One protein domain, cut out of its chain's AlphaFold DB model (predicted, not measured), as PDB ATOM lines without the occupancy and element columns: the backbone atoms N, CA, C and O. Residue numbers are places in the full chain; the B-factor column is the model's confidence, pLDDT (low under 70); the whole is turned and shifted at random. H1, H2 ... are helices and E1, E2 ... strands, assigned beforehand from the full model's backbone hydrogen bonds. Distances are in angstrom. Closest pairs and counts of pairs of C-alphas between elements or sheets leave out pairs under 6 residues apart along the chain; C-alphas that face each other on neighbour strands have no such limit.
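Overview. This is residues 3 to 62 of the 176 residues of an uncharacterized protein of Candidatus Bathyarchaeota archaeon (UniProt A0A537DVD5). You are looking at one strongly twisted sheet of four strands, with a loop at each of its two opposite ends, residues 10 to 19 at one and residues 26 to 37 at the other, and a single short helical turn, H1, off to one side in the stretch that leads from one edge strand, E3, to the other, E4. The loops of residues 10 to 19 and 26 to 37 make the long axis. The 60 printed residues hold E1, E2, E3, H1 and E4 along the chain; the sheet's order is E3, E2, E1, E4, all antiparallel. The class is mostly strand, with 29 residues, under half, in named elements. The whole is compact, radius of gyration of the C-alphas 11.5 A, yet elongated, spanning 34 by 21 by 19 A.

Arrangement. Start with E1, residues 3 to 9, an inner strand. Its hairpin partner E2, residues 20 to 25, is antiparallel at 154 degrees; look for N 9 and O 20, 2.8 A apart, and N 4 and O 24, 2.9 A. E3, residues 38 to 42, an edge strand, forms a hairpin with E2, with N 39 and O 23 at 2.8 A; E1, E2 and E3 are a meander, each strand the antiparallel neighbour of the one before. H1, residues 46 to 49, is only just not on the sheet, with 4 pairs of C-alphas within 10 A, and is too short for an O i to N i+4 pair; its one O i to N i+3 pair is within range. E4, residues 56 to 62, is the other edge strand, antiparallel to E1, with N 5 and O 56 at 2.8 A. E3 and E4 are only just apart, closest 8.0 A.

Along the chain. Find C-alpha 3 at (103.890, 207.532, 218.378), where E1 begins its 15.5 A. E2 covers 14.9 A, E3 14.1 A and H1 5.6 A. E4 covers 16.7 A, ending at C-alpha 62 at (98.926, 210.287, 209.446).

Size, cuts and confidence. The C-alphas of Lys 13 and Gly 30 are the two farthest apart, 35.2 A. The printed part has no cut; the link from E2 to E3 is long, 12 residues. Mean pLDDT of the printed part is 91.4, and residues 30 to 31 are under 70.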
ATOM      1  N   VAL A   3     102.762 208.308 218.900       95.88
ATOM      2  CA  VAL A   3     103.890 207.532 218.378       95.88
ATOM      3  C   VAL A   3     105.144 207.777 219.209       95.88
ATOM      4  O   VAL A   3     105.326 208.858 219.761       95.88
ATOM      5  N   GLN A   4     106.037 206.794 219.228       96.31
ATOM      6  CA  GLN A   4     107.423 206.981 219.644       96.31
ATOM      7  C   GLN A   4     108.284 207.131 218.396       96.31
ATOM      8  O   GLN A   4     108.526 206.156 217.688       96.31
ATOM      9  N   LEU A   5     108.745 208.346 218.114       96.19
ATOM     10  CA  LEU A   5     109.740 208.609 217.078       96.19
ATOM     11  C   LEU A   5     111.095 208.085 217.561       96.19
ATOM     12  O   LEU A   5     111.471 208.316 218.712       96.19
ATOM     13  N   VAL A   6     111.824 207.385 216.692       95.69
ATOM     14  CA  VAL A   6     113.088 206.720 217.053       95.69
ATOM     15  C   VAL A   6     114.268 207.275 216.267       95.69
ATOM     16  O   VAL A   6     115.303 207.571 216.858       95.69
ATOM     17  N   LYS A   7     114.140 207.413 214.943       95.69
ATOM     18  CA  LYS A   7     115.203 207.967 214.093       95.69
ATOM     19  C   LYS A   7     114.644 208.636 212.842       95.69
ATOM     20  O   LYS A   7     113.571 208.262 212.363       95.69
ATOM     21  N   HIS A   8     115.420 209.568 212.299       95.88
ATOM     22  CA  HIS A   8     115.260 210.024 210.922       95.88
ATOM     23  C   HIS A   8     115.601 208.873 209.968       95.88
ATOM     24  O   HIS A   8     116.466 208.038 210.257       95.88
ATOM     25  N   VAL A   9     114.913 208.828 208.838       95.62
ATOM     26  CA  VAL A   9     115.165 207.892 207.750       95.62
ATOM     27  C   VAL A   9     115.401 208.718 206.498       95.62
ATOM     28  O   VAL A   9     114.585 209.573 206.163       95.62
ATOM     29  N   ALA A  10     116.528 208.452 205.845       91.31
ATOM     30  CA  ALA A  10     116.860 209.000 204.542       91.31
ATOM     31  C   ALA A  10     116.823 207.868 203.515       91.31
ATOM     32  O   ALA A  10     117.432 206.810 203.724       91.31
ATOM     33  N   HIS A  11     116.136 208.091 202.404       91.75
ATOM     34  CA  HIS A  11     116.110 207.185 201.265       91.75
ATOM     35  C   HIS A  11     117.037 207.694 200.151       91.75
ATOM     36  O   HIS A  11     117.213 208.898 199.978       91.75
ATOM     37  N   PRO A  12     117.619 206.802 199.323       87.25
ATOM     38  CA  PRO A  12     118.581 207.199 198.287       87.25
ATOM     39  C   PRO A  12     118.066 208.192 197.233       87.25
ATOM     40  O   PRO A  12     118.864 208.750 196.486       87.25
ATOM     41  N   LYS A  13     116.744 208.353 197.113       87.56
ATOM     42  CA  LYS A  13     116.094 209.233 196.131       87.56
ATOM     43  C   LYS A  13     115.516 210.504 196.751       87.56
ATOM     44  O   LYS A  13     114.877 211.262 196.028       87.56
ATOM     45  N   ASP A  14     115.734 210.719 198.045       88.75
ATOM     46  CA  ASP A  14     115.223 211.890 198.743       88.75
ATOM     47  C   ASP A  14     115.838 213.168 198.173       88.75
ATOM     48  O   ASP A  14     117.050 213.290 197.965       88.75
ATOM     49  N   THR A  15     114.978 214.143 197.917       87.88
ATOM     50  CA  THR A  15     115.361 215.523 197.658       87.88
ATOM     51  C   THR A  15     115.604 216.261 198.969       87.88
ATOM     52  O   THR A  15     115.390 215.762 200.070       87.88
ATOM     53  N   VAL A  16     116.002 217.527 198.860       84.50
ATOM     54  CA  VAL A  16     116.151 218.401 200.024       84.50
ATOM     55  C   VAL A  16     114.834 218.680 200.761       84.50
ATOM     56  O   VAL A  16     114.863 219.223 201.855       84.50
ATOM     57  N   LEU A  17     113.679 218.373 200.180       81.94
ATOM     58  CA  LEU A  17     112.390 218.555 200.850       81.94
ATOM     59  C   LEU A  17     111.823 217.238 201.383       81.94
ATOM     60  O   LEU A  17     110.810 217.260 202.075       81.94
ATOM     61  N   ASP A  18     112.484 216.121 201.087       89.75
ATOM     62  CA  ASP A  18     112.051 214.803 201.518       89.75
ATOM     63  C   ASP A  18     112.699 214.423 202.851       89.75
ATOM     64  O   ASP A  18     113.740 214.945 203.266       89.75
ATOM     65  N   GLY A  19     112.044 213.494 203.530       93.81
ATOM     66  CA  GLY A  19     112.540 212.871 204.738       93.81
ATOM     67  C   GLY A  19     111.449 212.052 205.402       93.81
ATOM     68  O   GLY A  19     110.251 212.273 205.197       93.81
ATOM     69  N   ALA A  20     111.859 211.075 206.196       96.94
ATOM     70  CA  ALA A  20     110.945 210.160 206.852       96.94
ATOM     71  C   ALA A  20     111.341 209.927 208.310       96.94
ATOM     72  O   ALA A  20     112.463 210.202 208.741       96.94
ATOM     73  N   PHE A  21     110.400 209.401 209.083       97.44
ATOM     74  CA  PHE A  21     110.636 208.975 210.454       97.44
ATOM     75  C   PHE A  21     110.347 207.491 210.595       97.44
ATOM     76  O   PHE A  21     109.315 207.002 210.139       97.44
ATOM     77  N   TYR A  22     111.240 206.795 211.292       97.38
ATOM     78  CA  TYR A  22     110.959 205.479 211.844       97.38
ATOM     79  C   TYR A  22     110.389 205.648 213.252       97.38
ATOM     80  O   TYR A  22     110.970 206.356 214.086       97.38
ATOM     81  N   ALA A  23     109.252 205.008 213.507       96.69
ATOM     82  CA  ALA A  23     108.472 205.192 214.719       96.69
ATOM     83  C   ALA A  23     107.803 203.895 215.186       96.69
ATOM     84  O   ALA A  23     107.716 202.919 214.443       96.69
ATOM     85  N   TRP A  24     107.285 203.909 216.412       96.81
ATOM     86  CA  TRP A  24     106.414 202.867 216.951       96.81
ATOM     87  C   TRP A  24     105.024 203.416 217.240       96.81
ATOM     88  O   TRP A  24     104.882 204.497 217.812       96.81
ATOM     89  N   ALA A  25     103.995 202.676 216.829       96.00
ATOM     90  CA  ALA A  25     102.605 203.073 217.025       96.00
ATOM     91  C   ALA A  25     102.171 202.832 218.473       96.00
ATOM     92  O   ALA A  25     102.441 201.760 219.008       96.00
ATOM     93  N   ASN A  26     101.455 203.795 219.060       92.75
ATOM     94  CA  ASN A  26     100.919 203.747 220.422       92.75
ATOM     95  C   ASN A  26     101.956 203.266 221.459       92.75
ATOM     96  O   ASN A  26     101.916 202.101 221.868       92.75
ATOM     97  N   PRO A  27     102.920 204.128 221.827       89.75
ATOM     98  CA  PRO A  27     104.012 203.733 222.702       89.75
ATOM     99  C   PRO A  27     103.519 203.316 224.084       89.75
ATOM    100  O   PRO A  27     102.537 203.855 224.593       89.75
ATOM    101  N   HIS A  28     104.215 202.356 224.696       83.25
ATOM    102  CA  HIS A  28     103.836 201.809 226.007       83.25
ATOM    103  C   HIS A  28     104.163 202.751 227.180       83.25
ATOM    104  O   HIS A  28     103.755 202.482 228.309       83.25
ATOM    105  N   GLY A  29     104.839 203.874 226.907       70.31
ATOM    106  CA  GLY A  29     105.308 204.849 227.890       70.31
ATOM    107  C   GLY A  29     106.500 204.343 228.717       70.31
ATOM    108  O   GLY A  29     106.714 203.144 228.884       70.31
ATOM    109  N   GLY A  30     107.288 205.267 229.272       68.19
ATOM    110  CA  GLY A  30     108.411 204.943 230.162       68.19
ATOM    111  C   GLY A  30     109.777 204.947 229.466       68.19
ATOM    112  O   GLY A  30     110.089 205.867 228.720       68.19
ATOM    113  N   THR A  31     110.641 203.971 229.774       61.69
ATOM    114  CA  THR A  31     112.034 203.921 229.275       61.69
ATOM    115  C   THR A  31     112.214 203.100 227.997       61.69
ATOM    116  O   THR A  31     113.344 202.971 227.523       61.69
ATOM    117  N   THR A  32     111.157 202.478 227.471       72.19
ATOM    118  CA  THR A  32     111.244 201.681 226.241       72.19
ATOM    119  C   THR A  32     111.015 202.563 225.018       72.19
ATOM    120  O   THR A  32     110.309 203.563 225.069       72.19
ATOM    121  N   THR A  33     111.642 202.203 223.901       82.19
ATOM    122  CA  THR A  33     111.485 202.905 222.618       82.19
ATOM    123  C   THR A  33     110.547 202.151 221.673       82.19
ATOM    124  O   THR A  33     110.728 202.216 220.458       82.19
ATOM    125  N   ASP A  34     109.610 201.370 222.219       88.69
ATOM    126  CA  ASP A  34     108.720 200.477 221.479       88.69
ATOM    127  C   ASP A  34     107.230 200.800 221.693       88.69
ATOM    128  O   ASP A  34     106.842 201.763 222.357       88.69
ATOM    129  N   GLY A  35     106.377 200.022 221.035       92.75
ATOM    130  CA  GLY A  35     104.932 200.214 220.991       92.75
ATOM    131  C   GLY A  35     104.249 198.982 220.411       92.75
ATOM    132  O   GLY A  35     104.758 197.867 220.509       92.75
ATOM    133  N   TYR A  36     103.094 199.166 219.781       94.69
ATOM    134  CA  TYR A  36     102.326 198.067 219.188       94.69
ATOM    135  C   TYR A  36     103.024 197.441 217.980       94.69
ATOM    136  O   TYR A  36     103.039 196.221 217.841       94.69
ATOM    137  N   TYR A  37     103.588 198.267 217.101       94.75
ATOM    138  CA  TYR A  37     104.374 197.821 215.952       94.75
ATOM    139  C   TYR A  37     105.266 198.959 215.440       94.75
ATOM    140  O   TYR A  37     104.901 200.134 215.591       94.75
ATOM    141  N   PRO A  38     106.415 198.634 214.824       95.94
ATOM    142  CA  PRO A  38     107.250 199.624 214.166       95.94
ATOM    143  C   PRO A  38     106.647 200.016 212.819       95.94
ATOM    144  O   PRO A  38     106.031 199.191 212.157       95.94
ATOM    145  N   PHE A  39     106.857 201.244 212.369       97.19
ATOM    146  CA  PHE A  39     106.492 201.685 211.026       97.19
ATOM    147  C   PHE A  39     107.363 202.865 210.588       97.19
ATOM    148  O   PHE A  39     108.129 203.425 211.372       97.19
ATOM    149  N   CYS A  40     107.260 203.231 209.316       97.50
ATOM    150  CA  CYS A  40     107.922 204.397 208.748       97.50
ATOM    151  C   CYS A  40     106.872 205.269 208.054       97.50
ATOM    152  O   CYS A  40     105.916 204.737 207.494       97.50
ATOM    153  N   PHE A  41     107.021 206.589 208.100       97.75
ATOM    154  CA  PHE A  41     106.168 207.522 207.361       97.75
ATOM    155  C   PHE A  41     106.998 208.684 206.820       97.75
ATOM    156  O   PHE A  41     107.949 209.127 207.466       97.75
ATOM    157  N   SER A  42     106.621 209.190 205.649       96.94
ATOM    158  CA  SER A  42     107.269 210.360 205.045       96.94
ATOM    159  C   SER A  42     106.718 211.644 205.655       96.94
ATOM    160  O   SER A  42     105.513 211.747 205.871       96.94
ATOM    161  N   SER A  43     107.556 212.645 205.889       95.12
ATOM    162  CA  SER A  43     107.164 213.938 206.454       95.12
ATOM    163  C   SER A  43     107.506 215.043 205.452       95.12
ATOM    164  O   SER A  43     108.675 215.374 205.286       95.12
ATOM    165  N   PRO A  44     106.513 215.630 204.759       90.06
ATOM    166  CA  PRO A  44     106.754 216.733 203.823       90.06
ATOM    167  C   PRO A  44     107.380 217.972 204.485       90.06
ATOM    168  O   PRO A  44     107.950 218.828 203.818       90.06
ATOM    169  N   ASP A  45     107.248 218.081 205.805       89.38
ATOM    170  CA  ASP A  45     107.808 219.122 206.657       89.38
ATOM    171  C   ASP A  45     109.034 218.655 207.462       89.38
ATOM    172  O   ASP A  45     109.414 219.307 208.433       89.38
ATOM    173  N   HIS A  46     109.701 217.571 207.041       91.44
ATOM    174  CA  HIS A  46     110.788 216.927 207.790       91.44
ATOM    175  C   HIS A  46     111.873 217.901 208.266       91.44
ATOM    176  O   HIS A  46     112.284 217.863 209.424       91.44
ATOM    177  N   ARG A  47     112.280 218.828 207.390       90.38
ATOM    178  CA  ARG A  47     113.302 219.857 207.649       90.38
ATOM    179  C   ARG A  47     112.958 220.802 208.805       90.38
ATOM    180  O   ARG A  47     113.854 221.366 209.425       90.38
ATOM    181  N   LEU A  48     111.674 220.989 209.126       91.31
ATOM    182  CA  LEU A  48     111.266 221.789 210.290       91.31
ATOM    183  C   LEU A  48     111.647 221.114 211.618       91.31
ATOM    184  O   LEU A  48     111.612 221.750 212.671       91.31
ATOM    185  N   HIS A  49     112.034 219.839 211.565       92.38
ATOM    186  CA  HIS A  49     112.325 218.996 212.712       92.38
ATOM    187  C   HIS A  49     113.794 218.552 212.776       92.38
ATOM    188  O   HIS A  49     114.107 217.656 213.552       92.38
ATOM    189  N   ASP A  50     114.712 219.198 212.046       90.25
ATOM    190  CA  ASP A  50     116.151 218.863 212.059       90.25
ATOM    191  C   ASP A  50     116.776 218.934 213.470       90.25
ATOM    192  O   ASP A  50     117.735 218.231 213.778       90.25
ATOM    193  N   ASN A  51     116.216 219.769 214.354       92.69
ATOM    194  CA  ASN A  51     116.671 219.927 215.740       92.69
ATOM    195  C   ASN A  51     115.896 219.055 216.748       92.69
ATOM    196  O   ASN A  51     116.097 219.190 217.961       92.69
ATOM    197  N   LEU A  52     114.982 218.197 216.282       94.12
ATOM    198  CA  LEU A  52     114.217 217.303 217.143       94.12
ATOM    199  C   LEU A  52     115.152 216.258 217.759       94.12
ATOM    200  O   LEU A  52     115.814 215.491 217.064       94.12
ATOM    201  N   LYS A  53     115.191 216.200 219.091       94.81
ATOM    202  CA  LYS A  53     115.953 215.171 219.803       94.81
ATOM    203  C   LYS A  53     115.169 213.867 219.784       94.81
ATOM    204  O   LYS A  53     114.053 213.829 220.288       94.81
ATOM    205  N   LEU A  54     115.764 212.816 219.231       94.12
ATOM    206  CA  LEU A  54     115.189 211.475 219.180       94.12
ATOM    207  C   LEU A  54     115.942 210.520 220.126       94.12
ATOM    208  O   LEU A  54     117.148 210.697 220.315       94.12
ATOM    209  N   PRO A  55     115.270 209.504 220.702       94.62
ATOM    210  CA  PRO A  55     113.849 209.177 220.538       94.62
ATOM    211  C   PRO A  55     112.915 210.176 221.261       94.62
ATOM    212  O   PRO A  55     113.280 210.718 222.299       94.62
ATOM    213  N   ALA A  56     111.717 210.424 220.716       93.69
ATOM    214  CA  ALA A  56     110.707 211.315 221.308       93.69
ATOM    215  C   ALA A  56     109.271 210.801 221.132       93.69
ATOM    216  O   ALA A  56     108.903 210.335 220.052       93.69
ATOM    217  N   GLU A  57     108.450 210.921 222.175       94.25
ATOM    218  CA  GLU A  57     107.002 210.744 222.051       94.25
ATOM    219  C   GLU A  57     106.389 211.957 221.341       94.25
ATOM    220  O   GLU A  57     106.717 213.105 221.650       94.25
ATOM    221  N   ALA A  58     105.504 211.709 220.378       94.56
ATOM    222  CA  ALA A  58     104.853 212.759 219.608       94.56
ATOM    223  C   ALA A  58     103.434 212.365 219.190       94.56
ATOM    224  O   ALA A  58     103.111 211.190 218.993       94.56
ATOM    225  N   SER A  59     102.599 213.380 218.961       95.62
ATOM    226  CA  SER A  59     101.338 213.200 218.252       95.62
ATOM    227  C   SER A  59     101.552 213.477 216.769       95.62
ATOM    228  O   SER A  59     102.003 214.555 216.392       95.62
ATOM    229  N   VAL A  60     101.209 212.512 215.920       97.06
ATOM    230  CA  VAL A  60     101.350 212.616 214.462       97.06
ATOM    231  C   VAL A  60      99.979 212.479 213.810       97.06
ATOM    232  O   VAL A  60      99.200 211.582 214.151       97.06
ATOM    233  N   GLN A  61      99.652 213.376 212.882       97.38
ATOM    234  CA  GLN A  61      98.547 213.172 211.945       97.38
ATOM    235  C   GLN A  61      99.082 212.373 210.758       97.38
ATOM    236  O   GLN A  61     100.045 212.797 210.128       97.38
ATOM    237  N   LEU A  62      98.497 211.203 210.502       97.94
ATOM    238  CA  LEU A  62      98.926 210.287 209.446       97.94
ATOM    239  C   LEU A  62      97.887 210.263 208.330       97.94
ATOM    240  O   LEU A  62      96.689 210.221 208.608       97.94
TER     241      LEU A  62